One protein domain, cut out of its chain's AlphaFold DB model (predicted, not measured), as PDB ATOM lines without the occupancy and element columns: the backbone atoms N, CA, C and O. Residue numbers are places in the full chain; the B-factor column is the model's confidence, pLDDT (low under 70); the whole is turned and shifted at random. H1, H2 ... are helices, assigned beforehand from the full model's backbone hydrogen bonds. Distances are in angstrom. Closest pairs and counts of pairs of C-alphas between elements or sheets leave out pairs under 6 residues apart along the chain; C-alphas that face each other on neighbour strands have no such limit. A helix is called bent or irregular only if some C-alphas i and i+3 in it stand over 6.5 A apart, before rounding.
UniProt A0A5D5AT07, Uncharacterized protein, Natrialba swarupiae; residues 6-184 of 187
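What this domain is: This is residues 6 to 184 of the 187 residues of an uncharacterized protein of Natrialba swarupiae (UniProt A0A5D5AT07). Two helical hairpins, H2 with H3a and H4 with H5a, spread as a V from a core where H2, H3b, H4 and H5b meet; short H1 packs on H5b's end. The 179 printed residues include five named helices, H1 to H5: all helix. It is only just compact, close to loose (radius of gyration of the C-alphas 18.5 A), spanning 59 by 42 by 29 A.

How they stand to each other: H1, residues 6 to 16, touches H5b, residues 165 to 182, at residues 181 to 182 alone; closest C-alphas Ala 11 and Ala 181, 5.2 A. H2, residues 28 to 56, forms a hairpin with H3a, residues 66 to 74, through residues 44 to 55 alone, at a shallow tilt of 19 degrees; closest C-alphas Ala 48 and Ser 69, 4.1 A. H4, residues 101 to 131, forms hairpins with H3b, residues 77 to 93 (closest C-alphas Ala 87 and Ala 109, 5.0 A), and H5a, residues 141 to 162 (Phe 122 and Thr 152, 5.6 A). Every O i to N i+4 pair is within hydrogen-bond range in H1, H2, H3a, H4 and H5a; H3b has 12 of 13, H5b 13 of 14.

Where its parts are: H1 begins at C-alpha 6, (146.067, 209.945, 153.380). H2 is 41.8 A long, H4 44.0 A. H3 and H5, each one helix by hydrogen bonds, are bent: C-alphas 74 and 77 are 7.0 A apart, 162 and 165 7.5 A. H5b ends at C-alpha 182, (152.918, 197.955, 157.588).

The domain as a whole: The farthest C-alphas, Gln 8 and Glu 139, are 59.9 A apart. The printed part has no cut; the link H1 to H2 is long. pLDDT is under 70 at residues 7 to 8, 10 to 20 and 133 to 136.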
ATOM      1  N   THR A   6     144.734 209.727 153.964       70.81
ATOM      2  CA  THR A   6     146.067 209.945 153.380       70.81
ATOM      3  C   THR A   6     147.044 208.783 153.610       70.81
ATOM      4  O   THR A   6     147.807 208.442 152.709       70.81
ATOM      5  N   LEU A   7     147.004 208.125 154.775       65.31
ATOM      6  CA  LEU A   7     147.872 206.984 155.101       65.31
ATOM      7  C   LEU A   7     147.496 205.733 154.307       65.31
ATOM      8  O   LEU A   7     148.382 204.987 153.892       65.31
ATOM      9  N   GLN A   8     146.202 205.517 154.059       69.75
ATOM     10  CA  GLN A   8     145.754 204.438 153.177       69.75
ATOM     11  C   GLN A   8     146.218 204.678 151.742       69.75
ATOM     12  O   GLN A   8     146.786 203.773 151.144       69.75
ATOM     13  N   SER A   9     146.076 205.901 151.220       70.00
ATOM     14  CA  SER A   9     146.575 206.247 149.883       70.00
ATOM     15  C   SER A   9     148.089 206.041 149.754       70.00
ATOM     16  O   SER A   9     148.545 205.463 148.770       70.00
ATOM     17  N   LEU A  10     148.872 206.460 150.755       66.12
ATOM     18  CA  LEU A  10     150.320 206.227 150.803       66.12
ATOM     19  C   LEU A  10     150.655 204.735 150.855       66.12
ATOM     20  O   LEU A  10     151.508 204.279 150.103       66.12
ATOM     21  N   ALA A  11     149.964 203.952 151.687       67.75
ATOM     22  CA  ALA A  11     150.172 202.509 151.762       67.75
ATOM     23  C   ALA A  11     149.839 201.814 150.430       67.75
ATOM     24  O   ALA A  11     150.592 200.950 149.979       67.75
ATOM     25  N   THR A  12     148.754 202.215 149.764       67.88
ATOM     26  CA  THR A  12     148.370 201.687 148.451       67.88
ATOM     27  C   THR A  12     149.369 202.098 147.373       67.88
ATOM     28  O   THR A  12     149.755 201.259 146.564       67.88
ATOM     29  N   ALA A  13     149.854 203.342 147.380       68.06
ATOM     30  CA  ALA A  13     150.898 203.795 146.465       68.06
ATOM     31  C   ALA A  13     152.223 203.046 146.698       68.06
ATOM     32  O   ALA A  13     152.809 202.538 145.745       68.06
ATOM     33  N   CYS A  14     152.650 202.870 147.952       65.88
ATOM     34  CA  CYS A  14     153.844 202.099 148.309       65.88
ATOM     35  C   CYS A  14     153.743 200.619 147.909       65.88
ATOM     36  O   CYS A  14     154.753 200.017 147.551       65.88
ATOM     37  N   LYS A  15     152.540 200.030 147.939       68.94
ATOM     38  CA  LYS A  15     152.296 198.646 147.495       68.94
ATOM     39  C   LYS A  15     152.184 198.524 145.971       68.94
ATOM     40  O   LYS A  15     152.658 197.546 145.406       68.94
ATOM     41  N   ARG A  16     151.576 199.504 145.296       69.75
ATOM     42  CA  ARG A  16     151.300 199.463 143.846       69.75
ATOM     43  C   ARG A  16     152.478 199.941 142.994       69.75
ATOM     44  O   ARG A  16     152.735 199.367 141.939       69.75
ATOM     45  N   PHE A  17     153.190 200.963 143.460       66.44
ATOM     46  CA  PHE A  17     154.280 201.627 142.737       66.44
ATOM     47  C   PHE A  17     155.613 201.628 143.494       66.44
ATOM     48  O   PHE A  17     156.647 201.879 142.888       66.44
ATOM     49  N   GLY A  18     155.592 201.374 144.803       64.88
ATOM     50  CA  GLY A  18     156.757 201.523 145.670       64.88
ATOM     51  C   GLY A  18     157.405 200.199 146.108       64.88
ATOM     52  O   GLY A  18     157.311 199.183 145.411       64.88
ATOM     53  N   PRO A  19     158.066 200.192 147.279       61.44
ATOM     54  CA  PRO A  19     158.931 199.096 147.710       61.44
ATOM     55  C   PRO A  19     158.200 197.774 147.963       61.44
ATOM     56  O   PRO A  19     158.852 196.741 148.014       61.44
ATOM     57  N   GLY A  20     156.863 197.756 148.050       64.88
ATOM     58  CA  GLY A  20     156.088 196.523 148.236       64.88
ATOM     59  C   GLY A  20     156.165 195.526 147.070       64.88
ATOM     60  O   GLY A  20     155.762 194.380 147.237       64.88
ATOM     61  N   ARG A  21     156.686 195.934 145.904       74.69
ATOM     62  CA  ARG A  21     156.948 195.043 144.759       74.69
ATOM     63  C   ARG A  21     158.376 194.497 144.717       74.69
ATOM     64  O   ARG A  21     158.685 193.698 143.835       74.69
ATOM     65  N   LEU A  22     159.251 194.959 145.610       77.81
ATOM     66  CA  LEU A  22     160.650 194.546 145.624       77.81
ATOM     67  C   LEU A  22     160.798 193.152 146.257       77.81
ATOM     68  O   LEU A  22     159.977 192.763 147.094       77.81
ATOM     69  N   PRO A  23     161.820 192.374 145.854       79.25
ATOM     70  CA  PRO A  23     162.014 191.018 146.352       79.25
ATOM     71  C   PRO A  23     162.058 190.980 147.884       79.25
ATOM     72  O   PRO A  23     162.856 191.678 148.501       79.25
ATOM     73  N   ARG A  24     161.216 190.135 148.492       83.69
ATOM     74  CA  ARG A  24     161.134 189.929 149.950       83.69
ATOM     75  C   ARG A  24     160.776 191.178 150.774       83.69
ATOM     76  O   ARG A  24     161.083 191.244 151.964       83.69
ATOM     77  N   ALA A  25     160.124 192.174 150.173       76.81
ATOM     78  CA  ALA A  25     159.684 193.379 150.881       76.81
ATOM     79  C   ALA A  25     158.589 193.127 151.943       76.81
ATOM     80  O   ALA A  25     158.290 194.013 152.744       76.81
ATOM     81  N   ASP A  26     158.000 191.929 151.961       79.75
ATOM     82  CA  ASP A  26     157.112 191.429 153.013       79.75
ATOM     83  C   ASP A  26     157.852 191.184 154.342       79.75
ATOM     84  O   ASP A  26     157.260 191.308 155.419       79.75
ATOM     85  N   GLN A  27     159.157 190.902 154.285       87.62
ATOM     86  CA  GLN A  27     159.996 190.777 155.471       87.62
ATOM     87  C   GLN A  27     160.245 192.162 156.073       87.62
ATOM     88  O   GLN A  27     160.717 193.074 155.395       87.62
ATOM     89  N   ARG A  28     159.958 192.316 157.374       89.56
ATOM     90  CA  ARG A  28     160.078 193.594 158.101       89.56
ATOM     91  C   ARG A  28     161.450 194.252 157.915       89.56
ATOM     92  O   ARG A  28     161.551 195.451 157.702       89.56
ATOM     93  N   GLU A  29     162.505 193.459 157.996       91.81
ATOM     94  CA  GLU A  29     163.883 193.944 157.924       91.81
ATOM     95  C   GLU A  29     164.206 194.473 156.519       91.81
ATOM     96  O   GLU A  29     164.664 195.600 156.355       91.81
ATOM     97  N   LEU A  30     163.888 193.699 155.481       91.56
ATOM     98  CA  LEU A  30     164.173 194.079 154.095       91.56
ATOM     99  C   LEU A  30     163.280 195.229 153.619       91.56
ATOM    100  O   LEU A  30     163.754 196.132 152.930       91.56
ATOM    101  N   GLY A  31     162.011 195.254 154.038       89.25
ATOM    102  CA  GLY A  31     161.110 196.376 153.786       89.25
ATOM    103  C   GLY A  31     161.624 197.686 154.395       89.25
ATOM    104  O   GLY A  31     161.569 198.724 153.732       89.25
ATOM    105  N   ALA A  32     162.171 197.641 155.615       91.25
ATOM    106  CA  ALA A  32     162.815 198.794 156.241       91.25
ATOM    107  C   ALA A  32     164.082 199.218 155.484       91.25
ATOM    108  O   ALA A  32     164.282 200.410 155.255       91.25
ATOM    109  N   GLY A  33     164.882 198.252 155.019       93.12
ATOM    110  CA  GLY A  33     166.017 198.498 154.130       93.12
ATOM    111  C   GLY A  33     165.623 199.296 152.887       93.12
ATOM    112  O   GLY A  33     166.216 200.335 152.592       93.12
ATOM    113  N   TYR A  34     164.577 198.869 152.173       92.06
ATOM    114  CA  TYR A  34     164.093 199.587 150.992       92.06
ATOM    115  C   TYR A  34     163.552 200.983 151.317       92.06
ATOM    116  O   TYR A  34     163.785 201.918 150.552       92.06
ATOM    117  N   ALA A  35     162.859 201.142 152.448       91.25
ATOM    118  CA  ALA A  35     162.397 202.449 152.905       91.25
ATOM    119  C   ALA A  35     163.575 203.393 153.212       91.25
ATOM    120  O   ALA A  35     163.558 204.545 152.778       91.25
ATOM    121  N   GLY A  36     164.618 202.894 153.885       93.00
ATOM    122  CA  GLY A  36     165.845 203.641 154.169       93.00
ATOM    123  C   GLY A  36     166.592 204.050 152.897       93.00
ATOM    124  O   GLY A  36     166.941 205.217 152.733       93.00
ATOM    125  N   ALA A  37     166.757 203.125 151.949       94.19
ATOM    126  CA  ALA A  37     167.367 203.402 150.648       94.19
ATOM    127  C   ALA A  37     166.593 204.469 149.854       94.19
ATOM    128  O   ALA A  37     167.187 205.409 149.324       94.19
ATOM    129  N   ALA A  38     165.261 204.365 149.804       91.75
ATOM    130  CA  ALA A  38     164.413 205.343 149.127       91.75
ATOM    131  C   ALA A  38     164.491 206.729 149.788       91.75
ATOM    132  O   ALA A  38     164.551 207.743 149.088       91.75
ATOM    133  N   ALA A  39     164.530 206.783 151.124       92.06
ATOM    134  CA  ALA A  39     164.729 208.025 151.862       92.06
ATOM    135  C   ALA A  39     166.093 208.653 151.536       92.06
ATOM    136  O   ALA A  39     166.149 209.840 151.227       92.06
ATOM    137  N   ALA A  40     167.168 207.859 151.514       93.38
ATOM    138  CA  ALA A  40     168.509 208.327 151.170       93.38
ATOM    139  C   ALA A  40     168.580 208.934 149.758       93.38
ATOM    140  O   ALA A  40     169.085 210.045 149.597       93.38
ATOM    141  N   VAL A  41     168.018 208.256 148.749       93.56
ATOM    142  CA  VAL A  41     167.939 208.792 147.376       93.56
ATOM    143  C   VAL A  41     167.143 210.094 147.348       93.56
ATOM    144  O   VAL A  41     167.586 211.076 146.757       93.56
ATOM    145  N   SER A  42     165.983 210.120 148.008       91.94
ATOM    146  CA  SER A  42     165.112 211.299 148.032       91.94
ATOM    147  C   SER A  42     165.825 212.502 148.645       91.94
ATOM    148  O   SER A  42     165.778 213.592 148.085       91.94
ATOM    149  N   ILE A  43     166.532 212.300 149.758       92.00
ATOM    150  CA  ILE A  43     167.327 213.340 150.414       92.00
ATOM    151  C   ILE A  43     168.437 213.837 149.487       92.00
ATOM    152  O   ILE A  43     168.574 215.046 149.322       92.00
ATOM    153  N   ALA A  44     169.205 212.934 148.871       91.75
ATOM    154  CA  ALA A  44     170.305 213.308 147.984       91.75
ATOM    155  C   ALA A  44     169.814 214.158 146.801       91.75
ATOM    156  O   ALA A  44     170.391 215.201 146.504       91.75
ATOM    157  N   VAL A  45     168.702 213.756 146.175       92.44
ATOM    158  CA  VAL A  45     168.084 214.491 145.061       92.44
ATOM    159  C   VAL A  45     167.550 215.845 145.519       92.44
ATOM    160  O   VAL A  45     167.833 216.855 144.880       92.44
ATOM    161  N   VAL A  46     166.805 215.896 146.628       91.75
ATOM    162  CA  VAL A  46     166.260 217.155 147.160       91.75
ATOM    163  C   VAL A  46     167.382 218.121 147.523       91.75
ATOM    164  O   VAL A  46     167.297 219.297 147.183       91.75
ATOM    165  N   TYR A  47     168.447 217.638 148.159       89.81
ATOM    166  CA  TYR A  47     169.598 218.458 148.519       89.81
ATOM    167  C   TYR A  47     170.337 218.992 147.284       89.81
ATOM    168  O   TYR A  47     170.618 220.191 147.204       89.81
ATOM    169  N   ALA A  48     170.601 218.137 146.290       90.94
ATOM    170  CA  ALA A  48     171.239 218.543 145.039       90.94
ATOM    171  C   ALA A  48     170.398 219.588 144.285       90.94
ATOM    172  O   ALA A  48     170.912 220.617 143.845       90.94
ATOM    173  N   LEU A  49     169.081 219.384 144.191       91.62
ATOM    174  CA  LEU A  49     168.179 220.346 143.557       91.62
ATOM    175  C   LEU A  49     168.108 221.661 144.334       91.62
ATOM    176  O   LEU A  49     168.225 222.722 143.729       91.62
ATOM    177  N   ALA A  50     167.957 221.608 145.659       89.38
ATOM    178  CA  ALA A  50     167.857 222.800 146.494       89.38
ATOM    179  C   ALA A  50     169.115 223.669 146.383       89.38
ATOM    180  O   ALA A  50     169.012 224.861 146.105       89.38
ATOM    181  N   THR A  51     170.299 223.071 146.526       88.50
ATOM    182  CA  THR A  51     171.576 223.791 146.386       88.50
ATOM    183  C   THR A  51     171.746 224.375 144.980       88.50
ATOM    184  O   THR A  51     172.097 225.543 144.844       88.50
ATOM    185  N   THR A  52     171.400 223.621 143.932       89.12
ATOM    186  CA  THR A  52     171.469 224.105 142.541       89.12
ATOM    187  C   THR A  52     170.520 225.278 142.290       89.12
ATOM    188  O   THR A  52     170.918 226.278 141.702       89.12
ATOM    189  N   VAL A  53     169.269 225.193 142.750       91.31
ATOM    190  CA  VAL A  53     168.277 226.262 142.567       91.31
ATOM    191  C   VAL A  53     168.694 227.525 143.314       91.31
ATOM    192  O   VAL A  53     168.654 228.606 142.737       91.31
ATOM    193  N   VAL A  54     169.136 227.407 144.569       89.50
ATOM    194  CA  VAL A  54     169.574 228.565 145.366       89.50
ATOM    195  C   VAL A  54     170.786 229.248 144.719       89.50
ATOM    196  O   VAL A  54     170.828 230.476 144.661       89.50
ATOM    197  N   TYR A  55     171.710 228.477 144.136       89.00
ATOM    198  CA  TYR A  55     172.818 229.019 143.347       89.00
ATOM    199  C   TYR A  55     172.334 229.771 142.096       89.00
ATOM    200  O   TYR A  55     172.760 230.898 141.847       89.00
ATOM    201  N   LEU A  56     171.400 229.189 141.332       89.25
ATOM    202  CA  LEU A  56     170.825 229.817 140.131       89.25
ATOM    203  C   LEU A  56     170.047 231.107 140.435       89.25
ATOM    204  O   LEU A  56     169.943 231.972 139.570       89.25
ATOM    205  N   LEU A  57     169.532 231.259 141.658       92.81
ATOM    206  CA  LEU A  57     168.894 232.490 142.140       92.81
ATOM    207  C   LEU A  57     169.900 233.592 142.524       92.81
ATOM    208  O   LEU A  57     169.491 234.653 142.989       92.81
ATOM    209  N   GLY A  58     171.202 233.366 142.325       88.62
ATOM    210  CA  GLY A  58     172.256 234.356 142.552       88.62
ATOM    211  C   GLY A  58     172.818 234.373 143.974       88.62
ATOM    212  O   GLY A  58     173.602 235.260 144.304       88.62
ATOM    213  N   VAL A  59     172.459 233.404 144.824       87.50
ATOM    214  CA  VAL A  59     173.056 233.270 146.161       87.50
ATOM    215  C   VAL A  59     174.414 232.585 146.029       87.50
ATOM    216  O   VAL A  59     174.528 231.359 146.018       87.50
ATOM    217  N   THR A  60     175.469 233.387 145.928       75.69
ATOM    218  CA  THR A  60     176.848 232.909 145.810       75.69
ATOM    219  C   THR A  60     177.515 232.874 147.182       75.69
ATOM    220  O   THR A  60     178.266 233.777 147.548       75.69
ATOM    221  N   HIS A  61     177.212 231.838 147.961       80.75
ATOM    222  CA  HIS A  61     177.903 231.537 149.216       80.75
ATOM    223  C   HIS A  61     178.620 230.189 149.078       80.75
ATOM    224  O   HIS A  61     178.094 229.291 148.419       80.75
ATOM    225  N   ASP A  62     179.776 230.012 149.722       81.44
ATOM    226  CA  ASP A  62     180.581 228.779 149.638       81.44
ATOM    227  C   ASP A  62     179.791 227.494 149.947       81.44
ATOM    228  O   ASP A  62     180.047 226.446 149.354       81.44
ATOM    229  N   PHE A  63     178.777 227.570 150.813       76.12
ATOM    230  CA  PHE A  63     177.900 226.444 151.167       76.12
ATOM    231  C   PHE A  63     176.823 226.110 150.119       76.12
ATOM    232  O   PHE A  63     176.188 225.063 150.199       76.12
ATOM    233  N   VAL A  64     176.621 226.977 149.125       80.75
ATOM    234  CA  VAL A  64     175.659 226.810 148.018       80.75
ATOM    235  C   VAL A  64     176.396 226.570 146.688       80.75
ATOM    236  O   VAL A  64     175.808 226.561 145.611       80.75
ATOM    237  N   HIS A  65     177.711 226.360 146.730       84.12
ATOM    238  CA  HIS A  65     178.494 226.113 145.528       84.12
ATOM    239  C   HIS A  65     178.040 224.815 144.813       84.12
ATOM    240  O   HIS A  65     177.791 223.810 145.492       84.12
ATOM    241  N   PRO A  66     178.004 224.762 143.461       85.69
ATOM    242  CA  PRO A  66     177.601 223.571 142.695       85.69
ATOM    243  C   PRO A  66     178.383 222.296 143.037       85.69
ATOM    244  O   PRO A  66     177.887 221.187 142.851       85.69
ATOM    245  N   PHE A  67     179.587 222.456 143.591       88.12
ATOM    246  CA  PHE A  67     180.384 221.370 144.162       88.12
ATOM    247  C   PHE A  67     179.585 220.516 145.157       88.12
ATOM    248  O   PHE A  67     179.605 219.293 145.049       88.12
ATOM    249  N   TRP A  68     178.830 221.136 146.071       87.00
ATOM    250  CA  TRP A  68     178.062 220.411 147.088       87.00
ATOM    251  C   TRP A  68     176.864 219.655 146.501       87.00
ATOM    252  O   TRP A  68     176.511 218.573 146.975       87.00
ATOM    253  N   SER A  69     176.263 220.198 145.440       87.00
ATOM    254  CA  SER A  69     175.216 219.511 144.675       87.00
ATOM    255  C   SER A  69     175.776 218.253 144.008       87.00
ATOM    256  O   SER A  69     175.263 217.149 144.204       87.00
ATOM    257  N   ALA A  70     176.896 218.395 143.294       90.12
ATOM    258  CA  ALA A  70     177.562 217.278 142.637       90.12
ATOM    259  C   ALA A  70     178.041 216.221 143.646       90.12
ATOM    260  O   ALA A  70     177.844 215.026 143.423       90.12
ATOM    261  N   SER A  71     178.602 216.637 144.788       87.75
ATOM    262  CA  SER A  71     179.081 215.707 145.816       87.75
ATOM    263  C   SER A  71     177.959 214.849 146.397       87.75
ATOM    264  O   SER A  71     178.172 213.667 146.660       87.75
ATOM    265  N   ALA A  72     176.749 215.401 146.552       89.12
ATOM    266  CA  ALA A  72     175.599 214.637 147.028       89.12
ATOM    267  C   ALA A  72     175.219 213.507 146.058       89.12
ATOM    268  O   ALA A  72     174.899 212.404 146.497       89.12
ATOM    269  N   LEU A  73     175.314 213.755 144.748       91.25
ATOM    270  CA  LEU A  73     175.056 212.746 143.717       91.25
ATOM    271  C   LEU A  73     176.166 211.690 143.655       91.25
ATOM    272  O   LEU A  73     175.879 210.501 143.543       91.25
ATOM    273  N   VAL A  74     177.428 212.104 143.793       90.56
ATOM    274  CA  VAL A  74     178.583 211.189 143.847       90.56
ATOM    275  C   VAL A  74     178.543 210.296 145.093       90.56
ATOM    276  O   VAL A  74     179.025 209.166 145.054       90.56
ATOM    277  N   ALA A  75     177.929 210.753 146.188       89.19
ATOM    278  CA  ALA A  75     177.791 209.979 147.418       89.19
ATOM    279  C   ALA A  75     176.715 208.874 147.346       89.19
ATOM    280  O   ALA A  75     176.780 207.907 148.106       89.19
ATOM    281  N   VAL A  76     175.740 208.976 146.433       93.19
ATOM    282  CA  VAL A  76     174.627 208.016 146.262       93.19
ATOM    283  C   VAL A  76     175.067 206.541 146.236       93.19
ATOM    284  O   VAL A  76     174.487 205.764 147.000       93.19
ATOM    285  N   PRO A  77     176.069 206.112 145.439       92.50
ATOM    286  CA  PRO A  77     176.511 204.713 145.408       92.50
ATOM    287  C   PRO A  77     177.024 204.180 146.752       92.50
ATOM    288  O   PRO A  77     177.038 202.969 146.944       92.50
ATOM    289  N   PHE A  78     177.408 205.049 147.688       92.56
ATOM    290  CA  PHE A  78     177.852 204.657 149.026       92.56
ATOM    291  C   PHE A  78     176.707 204.729 150.036       92.56
ATOM    292  O   PHE A  78     176.464 203.784 150.788       92.56
ATOM    293  N   VAL A  79     175.968 205.841 150.033       93.69
ATOM    294  CA  VAL A  79     174.928 206.122 151.029       93.69
ATOM    295  C   VAL A  79     173.713 205.213 150.841       93.69
ATOM    296  O   VAL A  79     173.122 204.787 151.827       93.69
ATOM    297  N   VAL A  80     173.339 204.869 149.606       95.12
ATOM    298  CA  VAL A  80     172.141 204.051 149.351       95.12
ATOM    299  C   VAL A  80     172.307 202.605 149.835       95.12
ATOM    300  O   VAL A  80     171.440 202.146 150.586       95.12
ATOM    301  N   PRO A  81     173.394 201.878 149.498       94.69
ATOM    302  CA  PRO A  81     173.630 200.553 150.068       94.69
ATOM    303  C   PRO A  81     173.813 200.593 151.587       94.69
ATOM    304  O   PRO A  81     173.284 199.727 152.282       94.69
ATOM    305  N   ALA A  82     174.501 201.616 152.110       95.62
ATOM    306  CA  ALA A  82     174.648 201.822 153.547       95.62
ATOM    307  C   ALA A  82     173.282 201.946 154.236       95.62
ATOM    308  O   ALA A  82     172.997 201.200 155.169       95.62
ATOM    309  N   ALA A  83     172.412 202.821 153.726       95.94
ATOM    310  CA  ALA A  83     171.077 203.050 154.264       95.94
ATOM    311  C   ALA A  83     170.222 201.782 154.232       95.94
ATOM    312  O   ALA A  83     169.518 201.495 155.198       95.94
ATOM    313  N   PHE A  84     170.312 201.000 153.151       96.38
ATOM    314  CA  PHE A  84     169.610 199.724 153.046       96.38
ATOM    315  C   PHE A  84     170.052 198.740 154.135       96.38
ATOM    316  O   PHE A  84     169.223 198.236 154.893       96.38
ATOM    317  N   LEU A  85     171.359 198.470 154.218       97.12
ATOM    318  CA  LEU A  85     171.915 197.479 155.140       97.12
ATOM    319  C   LEU A  85     171.696 197.884 156.595       97.12
ATOM    320  O   LEU A  85     171.283 197.066 157.415       97.12
ATOM    321  N   VAL A  86     171.934 199.156 156.905       97.31
ATOM    322  CA  VAL A  86     171.789 199.694 158.253       97.31
ATOM    323  C   VAL A  86     170.327 199.710 158.685       97.31
ATOM    324  O   VAL A  86     170.032 199.266 159.791       97.31
ATOM    325  N   ALA A  87     169.397 200.167 157.841       95.88
ATOM    326  CA  ALA A  87     167.978 200.143 158.192       95.88
ATOM    327  C   ALA A  87     167.471 198.705 158.372       95.88
ATOM    328  O   ALA A  87     166.775 198.424 159.347       95.88
ATOM    329  N   ALA A  88     167.885 197.764 157.516       95.94
ATOM    330  CA  ALA A  88     167.549 196.355 157.702       95.94
ATOM    331  C   ALA A  88     168.098 195.797 159.027       95.94
ATOM    332  O   ALA A  88     167.367 195.146 159.773       95.94
ATOM    333  N   ALA A  89     169.354 196.108 159.362       96.62
ATOM    334  CA  ALA A  89     169.974 195.687 160.614       96.62
ATOM    335  C   ALA A  89     169.280 196.299 161.840       96.62
ATOM    336  O   ALA A  89     168.986 195.590 162.801       96.62
ATOM    337  N   VAL A  90     168.959 197.593 161.813       96.94
ATOM    338  CA  VAL A  90     168.259 198.258 162.920       96.94
ATOM    339  C   VAL A  90     166.898 197.609 163.160       96.94
ATOM    340  O   VAL A  90     166.574 197.282 164.296       96.94
ATOM    341  N   TRP A  91     166.121 197.344 162.109       94.94
ATOM    342  CA  TRP A  91     164.811 196.702 162.250       94.94
ATOM    343  C   TRP A  91     164.871 195.231 162.674       94.94
ATOM    344  O   TRP A  91     163.876 194.711 163.180       94.94
ATOM    345  N   ARG A  92     166.022 194.576 162.485       95.06
ATOM    346  CA  ARG A  92     166.293 193.215 162.954       95.06
ATOM    347  C   ARG A  92     166.679 193.160 164.428       95.06
ATOM    348  O   ARG A  92     166.254 192.257 165.140       95.06
ATOM    349  N   TYR A  93     167.538 194.081 164.864       96.12
ATOM    350  CA  TYR A  93     168.198 193.999 166.170       96.12
ATOM    351  C   TYR A  93     167.602 194.928 167.230       96.12
ATOM    352  O   TYR A  93     167.835 194.713 168.420       96.12
ATOM    353  N   LEU A  94     166.842 195.954 166.839       94.06
ATOM    354  CA  LEU A  94     166.227 196.861 167.800       94.06
ATOM    355  C   LEU A  94     165.089 196.145 168.555       94.06
ATOM    356  O   LEU A  94     164.199 195.584 167.913       94.06
ATOM    357  N   PRO A  95     165.061 196.179 169.902       92.44
ATOM    358  CA  PRO A  95     164.023 195.506 170.677       92.44
ATOM    359  C   PRO A  95     162.612 196.023 170.373       92.44
ATOM    360  O   PRO A  95     162.361 197.232 170.383       92.44
ATOM    361  N   ASP A  96     161.652 195.109 170.232       87.81
ATOM    362  CA  ASP A  96     160.254 195.443 169.909       87.81
ATOM    363  C   ASP A  96     159.540 196.268 170.993       87.81
ATOM    364  O   ASP A  96     158.535 196.922 170.723       87.81
ATOM    365  N   ARG A  97     160.060 196.272 172.226       89.44
ATOM    366  CA  ARG A  97     159.504 197.044 173.353       89.44
ATOM    367  C   ARG A  97     159.915 198.522 173.352       89.44
ATOM    368  O   ARG A  97     159.562 199.246 174.278       89.44
ATOM    369  N   THR A  98     160.664 198.973 172.347       90.88
ATOM    370  CA  THR A  98     161.129 200.362 172.247       90.88
ATOM    371  C   THR A  98     159.947 201.323 172.041       90.88
ATOM    372  O   THR A  98     159.205 201.169 171.062       90.88
ATOM    373  N   PRO A  99     159.744 202.334 172.912       89.81
ATOM    374  CA  PRO A  99     158.694 203.328 172.709       89.81
ATOM    375  C   PRO A  99     158.966 204.130 171.434       89.81
ATOM    376  O   PRO A  99     160.110 204.457 171.127       89.81
ATOM    377  N   PHE A 100     157.909 204.448 170.682       90.38
ATOM    378  CA  PHE A 100     158.015 205.123 169.381       90.38
ATOM    379  C   PHE A 100     158.981 204.425 168.408       90.38
ATOM    380  O   PHE A 100     159.715 205.100 167.686       90.38
ATOM    381  N   PHE A 101     158.954 203.082 168.378       92.88
ATOM    382  CA  PHE A 101     159.876 202.232 167.613       92.88
ATOM    383  C   PHE A 101     160.260 202.815 166.248       92.88
ATOM    384  O   PHE A 101     161.440 202.991 165.986       92.88
ATOM    385  N   GLY A 102     159.287 203.177 165.403       91.88
ATOM    386  CA  GLY A 102     159.565 203.688 164.055       91.88
ATOM    387  C   GLY A 102     160.417 204.964 164.029       91.88
ATOM    388  O   GLY A 102     161.324 205.071 163.209       91.88
ATOM    389  N   ALA A 103     160.180 205.909 164.942       94.44
ATOM    390  CA  ALA A 103     160.967 207.139 165.021       94.44
ATOM    391  C   ALA A 103     162.390 206.860 165.525       94.44
ATOM    392  O   ALA A 103     163.355 207.332 164.930       94.44
ATOM    393  N   VAL A 104     162.518 206.051 166.584       95.88
ATOM    394  CA  VAL A 104     163.816 205.685 167.175       95.88
ATOM    395  C   VAL A 104     164.654 204.868 166.192       95.88
ATOM    396  O   VAL A 104     165.823 205.173 165.976       95.88
ATOM    397  N   ALA A 105     164.046 203.871 165.551       94.94
ATOM    398  CA  ALA A 105     164.684 203.045 164.538       94.94
ATOM    399  C   ALA A 105     165.139 203.886 163.339       94.94
ATOM    400  O   ALA A 105     166.266 203.738 162.880       94.94
ATOM    401  N   GLY A 106     164.307 204.824 162.872       94.88
ATOM    402  CA  GLY A 106     164.656 205.730 161.777       94.88
ATOM    403  C   GLY A 106     165.816 206.673 162.114       94.88
ATOM    404  O   GLY A 106     166.737 206.833 161.310       94.88
ATOM    405  N   ALA A 107     165.815 207.254 163.317       95.62
ATOM    406  CA  ALA A 107     166.920 208.078 163.805       95.62
ATOM    407  C   ALA A 107     168.222 207.270 163.894       95.62
ATOM    408  O   ALA A 107     169.251 207.677 163.351       95.62
ATOM    409  N   LEU A 108     168.162 206.097 164.530       96.56
ATOM    410  CA  LEU A 108     169.312 205.218 164.710       96.56
ATOM    411  C   LEU A 108     169.864 204.744 163.363       96.56
ATOM    412  O   LEU A 108     171.072 204.804 163.143       96.56
ATOM    413  N   ALA A 109     168.987 204.342 162.442       96.69
ATOM    414  CA  ALA A 109     169.381 203.950 161.098       96.69
ATOM    415  C   ALA A 109     170.069 205.098 160.355       96.69
ATOM    416  O   ALA A 109     171.071 204.872 159.688       96.69
ATOM    417  N   THR A 110     169.599 206.336 160.513       96.00
ATOM    418  CA  THR A 110     170.230 207.509 159.892       96.00
ATOM    419  C   THR A 110     171.643 207.731 160.430       96.00
ATOM    420  O   THR A 110     172.587 207.822 159.649       96.00
ATOM    421  N   VAL A 111     171.817 207.751 161.755       95.75
ATOM    422  CA  VAL A 111     173.133 207.950 162.392       95.75
ATOM    423  C   VAL A 111     174.113 206.846 161.993       95.75
ATOM    424  O   VAL A 111     175.243 207.125 161.589       95.75
ATOM    425  N   LEU A 112     173.675 205.589 162.043       96.62
ATOM    426  CA  LEU A 112     174.499 204.453 161.642       96.62
ATOM    427  C   LEU A 112     174.799 204.456 160.134       96.62
ATOM    428  O   LEU A 112     175.866 204.000 159.732       96.62
ATOM    429  N   THR A 113     173.911 205.009 159.301       96.75
ATOM    430  CA  THR A 113     174.155 205.172 157.861       96.75
ATOM    431  C   THR A 113     175.300 206.142 157.609       96.75
ATOM    432  O   THR A 113     176.152 205.832 156.784       96.75
ATOM    433  N   TYR A 114     175.383 207.266 158.336       93.81
ATOM    434  CA  TYR A 114     176.550 208.156 158.250       93.81
ATOM    435  C   TYR A 114     177.837 207.418 158.602       93.81
ATOM    436  O   TYR A 114     178.795 207.461 157.836       93.81
ATOM    437  N   ALA A 115     177.850 206.708 159.733       95.44
ATOM    438  CA  ALA A 115     179.031 205.974 160.175       95.44
ATOM    439  C   ALA A 115     179.467 204.927 159.136       95.44
ATOM    440  O   ALA A 115     180.631 204.885 158.745       95.44
ATOM    441  N   PHE A 116     178.527 204.124 158.635       96.75
ATOM    442  CA  PHE A 116     178.821 203.083 157.655       96.75
ATOM    443  C   PHE A 116     179.236 203.660 156.295       96.75
ATOM    444  O   PHE A 116     180.198 203.187 155.695       96.75
ATOM    445  N   ALA A 117     178.574 204.719 155.824       94.62
ATOM    446  CA  ALA A 117     178.952 205.401 154.591       94.62
ATOM    447  C   ALA A 117     180.360 206.009 154.689       94.62
ATOM    448  O   ALA A 117     181.121 205.906 153.731       94.62
ATOM    449  N   LEU A 118     180.749 206.568 155.840       93.81
ATOM    450  CA  LEU A 118     182.105 207.084 156.052       93.81
ATOM    451  C   LEU A 118     183.163 205.982 156.045       93.81
ATOM    452  O   LEU A 118     184.239 206.193 155.494       93.81
ATOM    453  N   VAL A 119     182.853 204.793 156.571       96.12
ATOM    454  CA  VAL A 119     183.737 203.625 156.429       96.12
ATOM    455  C   VAL A 119     183.912 203.262 154.952       96.12
ATOM    456  O   VAL A 119     185.039 203.052 154.509       96.12
ATOM    457  N   LEU A 120     182.833 203.242 154.162       95.12
ATOM    458  CA  LEU A 120     182.928 202.971 152.723       95.12
ATOM    459  C   LEU A 120     183.738 204.043 151.980       95.12
ATOM    460  O   LEU A 120     184.559 203.703 151.127       95.12
ATOM    461  N   VAL A 121     183.547 205.322 152.316       93.19
ATOM    462  CA  VAL A 121     184.324 206.438 151.755       93.19
ATOM    463  C   VAL A 121     185.802 206.286 152.098       93.19
ATOM    464  O   VAL A 121     186.633 206.356 151.199       93.19
ATOM    465  N   PHE A 122     186.134 206.000 153.357       94.81
ATOM    466  CA  PHE A 122     187.510 205.779 153.796       94.81
ATOM    467  C   PHE A 122     188.183 204.633 153.036       94.81
ATOM    468  O   PHE A 122     189.269 204.809 152.486       94.81
ATOM    469  N   LEU A 123     187.518 203.477 152.940       95.19
ATOM    470  CA  LEU A 123     188.032 202.329 152.189       95.19
ATOM    471  C   LEU A 123     188.224 202.662 150.705       95.19
ATOM    472  O   LEU A 123     189.213 202.254 150.100       95.19
ATOM    473  N   THR A 124     187.310 203.437 150.123       92.56
ATOM    474  CA  THR A 124     187.418 203.878 148.728       92.56
ATOM    475  C   THR A 124     188.595 204.830 148.540       92.56
ATOM    476  O   THR A 124     189.360 204.665 147.594       92.56
ATOM    477  N   LEU A 125     188.789 205.786 149.451       92.00
ATOM    478  CA  LEU A 125     189.923 206.708 149.422       92.00
ATOM    479  C   LEU A 125     191.255 205.968 149.548       92.00
ATOM    480  O   LEU A 125     192.173 206.284 148.799       92.00
ATOM    481  N   LEU A 126     191.351 204.952 150.415       92.62
ATOM    482  CA  LEU A 126     192.546 204.107 150.505       92.62
ATOM    483  C   LEU A 126     192.886 203.465 149.158       92.62
ATOM    484  O   LEU A 126     194.033 203.523 148.725       92.62
ATOM    485  N   VAL A 127     191.893 202.889 148.474       91.62
ATOM    486  CA  VAL A 127     192.098 202.260 147.161       91.62
ATOM    487  C   VAL A 127     192.476 203.298 146.104       91.62
ATOM    488  O   VAL A 127     193.437 203.097 145.367       91.62
ATOM    489  N   VAL A 128     191.753 204.418 146.031       89.94
ATOM    490  CA  VAL A 128     191.989 205.467 145.028       89.94
ATOM    491  C   VAL A 128     193.375 206.087 145.188       89.94
ATOM    492  O   VAL A 128     194.089 206.235 144.200       89.94
ATOM    493  N   LEU A 129     193.780 206.416 146.416       89.50
ATOM    494  CA  LEU A 129     195.086 207.015 146.695       89.50
ATOM    495  C   LEU A 129     196.234 206.017 146.483       89.50
ATOM    496  O   LEU A 129     197.281 206.413 145.978       89.50
ATOM    497  N   ALA A 130     196.033 204.734 146.805       87.25
ATOM    498  CA  ALA A 130     197.035 203.694 146.571       87.25
ATOM    499  C   ALA A 130     197.241 203.395 145.076       87.25
ATOM    500  O   ALA A 130     198.369 203.205 144.631       87.25
ATOM    501  N   VAL A 131     196.161 203.356 144.287       86.75
ATOM    502  CA  VAL A 131     196.222 203.064 142.842       86.75
ATOM    503  C   VAL A 131     196.623 204.299 142.028       86.75
ATOM    504  O   VAL A 131     197.300 204.171 141.012       86.75
ATOM    505  N   GLY A 132     196.261 205.502 142.479       74.50
ATOM    506  CA  GLY A 132     196.622 206.772 141.842       74.50
ATOM    507  C   GLY A 132     198.084 207.203 142.031       74.50
ATOM    508  O   GLY A 132     198.425 208.321 141.655       74.50
ATOM    509  N   GLY A 133     198.935 206.343 142.609       57.19
ATOM    510  CA  GLY A 133     200.271 206.641 143.149       57.19
ATOM    511  C   GLY A 133     201.324 207.200 142.182       57.19
ATOM    512  O   GLY A 133     202.421 207.550 142.609       57.19
ATOM    513  N   THR A 134     201.030 207.370 140.895       54.78
ATOM    514  CA  THR A 134     201.914 208.103 139.977       54.78
ATOM    515  C   THR A 134     201.636 209.613 140.061       54.78
ATOM    516  O   THR A 134     201.035 210.177 139.151       54.78
ATOM    517  N   GLY A 135     202.032 210.276 141.158       59.56
ATOM    518  CA  GLY A 135     201.998 211.751 141.264       59.56
ATOM    519  C   GLY A 135     201.489 212.351 142.579       59.56
ATOM    520  O   GLY A 135     201.534 213.567 142.732       59.56
ATOM    521  N   THR A 136     201.021 211.540 143.529       66.81
ATOM    522  CA  THR A 136     200.513 212.020 144.831       66.81
ATOM    523  C   THR A 136     201.608 212.242 145.878       66.81
ATOM    524  O   THR A 136     201.330 212.853 146.906       66.81
ATOM    525  N   GLY A 137     202.836 211.765 145.635       71.69
ATOM    526  CA  GLY A 137     203.956 211.879 146.581       71.69
ATOM    527  C   GLY A 137     203.793 211.046 147.857       71.69
ATOM    528  O   GLY A 137     204.511 211.278 148.819       71.69
ATOM    529  N   ILE A 138     202.838 210.108 147.879       80.06
ATOM    530  CA  ILE A 138     202.589 209.206 149.009       80.06
ATOM    531  C   ILE A 138     203.487 207.983 148.832       80.06
ATOM    532  O   ILE A 138     203.243 207.161 147.946       80.06
ATOM    533  N   GLU A 139     204.522 207.865 149.659       81.50
ATOM    534  CA  GLU A 139     205.526 206.799 149.540       81.50
ATOM    535  C   GLU A 139     205.352 205.721 150.613       81.50
ATOM    536  O   GLU A 139     205.781 204.576 150.435       81.50
ATOM    537  N   THR A 140     204.681 206.054 151.719       87.69
ATOM    538  CA  THR A 140     204.500 205.147 152.856       87.69
ATOM    539  C   THR A 140     203.034 204.807 153.131       87.69
ATOM    540  O   THR A 140     202.106 205.569 152.855       87.69
ATOM    541  N   THR A 141     202.805 203.641 153.741       87.50
ATOM    542  CA  THR A 141     201.467 203.216 154.190       87.50
ATOM    543  C   THR A 141     200.907 204.112 155.294       87.50
ATOM    544  O   THR A 141     199.691 204.272 155.391       87.50
ATOM    545  N   THR A 142     201.777 204.710 156.112       90.88
ATOM    546  CA  THR A 142     201.393 205.644 157.176       90.88
ATOM    547  C   THR A 142     200.826 206.939 156.598       90.88
ATOM    548  O   THR A 142     199.739 207.343 156.999       90.88
ATOM    549  N   GLU A 143     201.497 207.537 155.609       89.94
ATOM    550  CA  GLU A 143     201.014 208.742 154.915       89.94
ATOM    551  C   GLU A 143     199.683 208.486 154.204       89.94
ATOM    552  O   GLU A 143     198.763 209.300 154.283       89.94
ATOM    553  N   LEU A 144     199.540 207.323 153.556       90.81
ATOM    554  CA  LEU A 144     198.283 206.920 152.925       90.81
ATOM    555  C   LEU A 144     197.127 206.903 153.936       90.81
ATOM    556  O   LEU A 144     196.044 207.424 153.658       90.81
ATOM    557  N   LEU A 145     197.356 206.302 155.108       94.06
ATOM    558  CA  LEU A 145     196.358 206.210 156.171       94.06
ATOM    559  C   LEU A 145     196.017 207.594 156.740       94.06
ATOM    560  O   LEU A 145     194.844 207.894 156.977       94.06
ATOM    561  N   GLU A 146     197.024 208.442 156.934       93.44
ATOM    562  CA  GLU A 146     196.869 209.805 157.439       93.44
ATOM    563  C   GLU A 146     196.031 210.662 156.483       93.44
ATOM    564  O   GLU A 146     195.005 211.210 156.887       93.44
ATOM    565  N   VAL A 147     196.378 210.691 155.194       92.12
ATOM    566  CA  VAL A 147     195.642 211.467 154.184       92.12
ATOM    567  C   VAL A 147     194.210 210.948 154.022       92.12
ATOM    568  O   VAL A 147     193.261 211.734 154.031       92.12
ATOM    569  N   ALA A 148     194.019 209.628 153.916       93.94
ATOM    570  CA  ALA A 148     192.687 209.043 153.762       93.94
ATOM    571  C   ALA A 148     191.794 209.308 154.985       93.94
ATOM    572  O   ALA A 148     190.610 209.630 154.833       93.94
ATOM    573  N   SER A 149     192.346 209.197 156.198       94.88
ATOM    574  CA  SER A 149     191.598 209.448 157.434       94.88
ATOM    575  C   SER A 149     191.247 210.927 157.587       94.88
ATOM    576  O   SER A 149     190.081 211.240 157.835       94.88
ATOM    577  N   MET A 150     192.195 211.837 157.337       95.56
ATOM    578  CA  MET A 150     191.958 213.280 157.359       95.56
ATOM    579  C   MET A 150     190.842 213.677 156.386       95.56
ATOM    580  O   MET A 150     189.879 214.332 156.787       95.56
ATOM    581  N   LEU A 151     190.925 213.242 155.123       93.06
ATOM    582  CA  LEU A 151     189.903 213.539 154.117       93.06
ATOM    583  C   LEU A 151     188.536 212.973 154.510       93.06
ATOM    584  O   LEU A 151     187.529 213.668 154.386       93.06
ATOM    585  N   THR A 152     188.489 211.747 155.038       95.38
ATOM    586  CA  THR A 152     187.234 211.134 155.500       95.38
ATOM    587  C   THR A 152     186.598 211.941 156.628       95.38
ATOM    588  O   THR A 152     185.392 212.184 156.599       95.38
ATOM    589  N   VAL A 153     187.389 212.386 157.609       96.06
ATOM    590  CA  VAL A 153     186.895 213.201 158.728       96.06
ATOM    591  C   VAL A 153     186.333 214.525 158.219       96.06
ATOM    592  O   VAL A 153     185.221 214.893 158.593       96.06
ATOM    593  N   VAL A 154     187.050 215.209 157.323       94.50
ATOM    594  CA  VAL A 154     186.582 216.466 156.720       94.50
ATOM    595  C   VAL A 154     185.269 216.246 155.967       94.50
ATOM    596  O   VAL A 154     184.293 216.950 156.228       94.50
ATOM    597  N   ILE A 155     185.200 215.233 155.098       92.00
ATOM    598  CA  ILE A 155     183.977 214.877 154.361       92.00
ATOM    599  C   ILE A 155     182.824 214.595 155.332       92.00
ATOM    600  O   ILE A 155     181.717 215.088 155.126       92.00
ATOM    601  N   GLY A 156     183.076 213.849 156.409       92.94
ATOM    602  CA  GLY A 156     182.072 213.527 157.421       92.94
ATOM    603  C   GLY A 156     181.542 214.749 158.161       92.94
ATOM    604  O   GLY A 156     180.328 214.887 158.307       92.94
ATOM    605  N   ILE A 157     182.424 215.665 158.568       93.50
ATOM    606  CA  ILE A 157     182.034 216.919 159.224       93.50
ATOM    607  C   ILE A 157     181.115 217.728 158.305       93.50
ATOM    608  O   ILE A 157     180.016 218.104 158.714       93.50
ATOM    609  N   PHE A 158     181.521 217.947 157.051       90.94
ATOM    610  CA  PHE A 158     180.704 218.698 156.096       90.94
ATOM    611  C   PHE A 158     179.382 217.993 155.786       90.94
ATOM    612  O   PHE A 158     178.343 218.647 155.772       90.94
ATOM    613  N   ALA A 159     179.383 216.669 155.610       90.56
ATOM    614  CA  ALA A 159     178.161 215.907 155.367       90.56
ATOM    615  C   ALA A 159     177.146 216.081 156.509       90.56
ATOM    616  O   ALA A 159     175.973 216.367 156.257       90.56
ATOM    617  N   VAL A 160     177.592 215.970 157.763       91.56
ATOM    618  CA  VAL A 160     176.730 216.126 158.945       91.56
ATOM    619  C   VAL A 160     176.255 217.569 159.108       91.56
ATOM    620  O   VAL A 160     175.073 217.784 159.364       91.56
ATOM    621  N   ILE A 161     177.124 218.566 158.924       92.06
ATOM    622  CA  ILE A 161     176.734 219.981 159.034       92.06
ATOM    623  C   ILE A 161     175.694 220.340 157.968       92.06
ATOM    624  O   ILE A 161     174.667 220.944 158.277       92.06
ATOM    625  N   LEU A 162     175.935 219.940 156.719       87.81
ATOM    626  CA  LEU A 162     175.103 220.333 155.585       87.81
ATOM    627  C   LEU A 162     173.769 219.589 155.539       87.81
ATOM    628  O   LEU A 162     172.765 220.171 155.127       87.81
ATOM    629  N   THR A 163     173.740 218.320 155.959       90.31
ATOM    630  CA  THR A 163     172.566 217.454 155.759       90.31
ATOM    631  C   THR A 163     172.014 216.824 157.036       90.31
ATOM    632  O   THR A 163     170.877 216.349 157.038       90.31
ATOM    633  N   GLY A 164     172.739 216.859 158.158       90.75
ATOM    634  CA  GLY A 164     172.336 216.247 159.432       90.75
ATOM    635  C   GLY A 164     171.007 216.776 159.964       90.75
ATOM    636  O   GLY A 164     170.120 216.000 160.325       90.75
ATOM    637  N   TRP A 165     170.827 218.098 159.920       91.19
ATOM    638  CA  TRP A 165     169.609 218.775 160.375       91.19
ATOM    639  C   TRP A 165     168.352 218.350 159.599       91.19
ATOM    640  O   TRP A 165     167.253 218.400 160.144       91.19
ATOM    641  N   LEU A 166     168.509 217.904 158.347       89.50
ATOM    642  CA  LEU A 166     167.419 217.464 157.474       89.50
ATOM    643  C   LEU A 166     167.239 215.938 157.496       89.50
ATOM    644  O   LEU A 166     166.122 215.425 157.534       89.50
ATOM    645  N   THR A 167     168.343 215.196 157.484       93.06
ATOM    646  CA  THR A 167     168.352 213.728 157.397       93.06
ATOM    647  C   THR A 167     167.794 213.070 158.649       93.06
ATOM    648  O   THR A 167     167.012 212.133 158.529       93.06
ATOM    649  N   ILE A 168     168.115 213.581 159.843       94.00
ATOM    650  CA  ILE A 168     167.607 213.045 161.112       94.00
ATOM    651  C   ILE A 168     166.068 213.107 161.191       94.00
ATOM    652  O   ILE A 168     165.453 212.056 161.396       94.00
ATOM    653  N   PRO A 169     165.400 214.266 161.006       94.00
ATOM    654  CA  PRO A 169     163.941 214.320 161.078       94.00
ATOM    655  C   PRO A 169     163.268 213.512 159.963       94.00
ATOM    656  O   PRO A 169     162.254 212.859 160.221       94.00
ATOM    657  N   ILE A 170     163.834 213.487 158.749       92.12
ATOM    658  CA  ILE A 170     163.328 212.635 157.663       92.12
ATOM    659  C   ILE A 170     163.491 211.148 158.010       92.12
ATOM    660  O   ILE A 170     162.588 210.355 157.739       92.12
ATOM    661  N   GLY A 171     164.585 210.758 158.663       93.31
ATOM    662  CA  GLY A 171     164.798 209.414 159.196       93.31
ATOM    663  C   GLY A 171     163.710 209.016 160.189       93.31
ATOM    664  O   GLY A 171     163.033 208.004 160.002       93.31
ATOM    665  N   CYS A 172     163.453 209.854 161.196       94.38
ATOM    666  CA  CYS A 172     162.372 209.638 162.165       94.38
ATOM    667  C   CYS A 172     160.998 209.504 161.488       94.38
ATOM    668  O   CYS A 172     160.202 208.615 161.818       94.38
ATOM    669  N   LEU A 173     160.705 210.402 160.540       93.06
ATOM    670  CA  LEU A 173     159.433 210.440 159.828       93.06
ATOM    671  C   LEU A 173     159.249 209.195 158.951       93.06
ATOM    672  O   LEU A 173     158.207 208.547 159.025       93.06
ATOM    673  N   SER A 174     160.262 208.834 158.164       90.88
ATOM    674  CA  SER A 174     160.231 207.669 157.275       90.88
ATOM    675  C   SER A 174     160.068 206.362 158.051       90.88
ATOM    676  O   SER A 174     159.205 205.561 157.696       90.88
ATOM    677  N   GLY A 175     160.786 206.182 159.163       92.19
ATOM    678  CA  GLY A 175     160.628 205.010 160.026       92.19
ATOM    679  C   GLY A 175     159.242 204.925 160.677       92.19
ATOM    680  O   GLY A 175     158.640 203.853 160.748       92.19
ATOM    681  N   THR A 176     158.670 206.067 161.075       92.12
ATOM    682  CA  THR A 176     157.295 206.126 161.601       92.12
ATOM    683  C   THR A 176     156.257 205.785 160.531       92.12
ATOM    684  O   THR A 176     155.316 205.034 160.798       92.12
ATOM    685  N   ILE A 177     156.410 206.321 159.315       89.12
ATOM    686  CA  ILE A 177     155.527 206.022 158.182       89.12
ATOM    687  C   ILE A 177     155.630 204.542 157.810       89.12
ATOM    688  O   ILE A 177     154.597 203.918 157.581       89.12
ATOM    689  N   TYR A 178     156.837 203.974 157.801       88.75
ATOM    690  CA  TYR A 178     157.069 202.566 157.490       88.75
ATOM    691  C   TYR A 178     156.302 201.634 158.442       88.75
ATOM    692  O   TYR A 178     155.504 200.812 157.986       88.75
ATOM    693  N   GLU A 179     156.453 201.814 159.759       90.31
ATOM    694  CA  GLU A 179     155.738 200.991 160.748       90.31
ATOM    695  C   GLU A 179     154.213 201.166 160.654       90.31
ATOM    696  O   GLU A 179     153.457 200.195 160.725       90.31
ATOM    697  N   ARG A 180     153.732 202.394 160.409       87.31
ATOM    698  CA  ARG A 180     152.294 202.655 160.231       87.31
ATOM    699  C   ARG A 180     151.736 202.023 158.959       87.31
ATOM    700  O   ARG A 180     150.654 201.449 159.000       87.31
ATOM    701  N   ALA A 181     152.447 202.122 157.838       83.00
ATOM    702  CA  ALA A 181     152.018 201.559 156.559       83.00
ATOM    703  C   ALA A 181     151.976 200.025 156.599       83.00
ATOM    704  O   ALA A 181     151.093 199.416 155.990       83.00
ATOM    705  N   ARG A 182     152.890 199.403 157.354       80.88
ATOM    706  CA  ARG A 182     152.918 197.955 157.588       80.88
ATOM    707  C   ARG A 182     151.733 197.467 158.424       80.88
ATOM    708  O   ARG A 182     151.217 196.387 158.156       80.88
ATOM    709  N   ALA A 183     151.278 198.256 159.397       81.88
ATOM    710  CA  ALA A 183     150.145 197.899 160.252       81.88
ATOM    711  C   ALA A 183     148.782 197.914 159.527       81.88
ATOM    712  O   ALA A 183     147.798 197.419 160.074       81.88
ATOM    713  N   VAL A 184     148.694 198.476 158.313       77.81
ATOM    714  CA  VAL A 184     147.449 198.508 157.529       77.81
ATOM    715  C   VAL A 184     147.236 197.158 156.820       77.81
ATOM    716  O   VAL A 184     148.019 196.827 155.914       77.81
TER     717      VAL A 184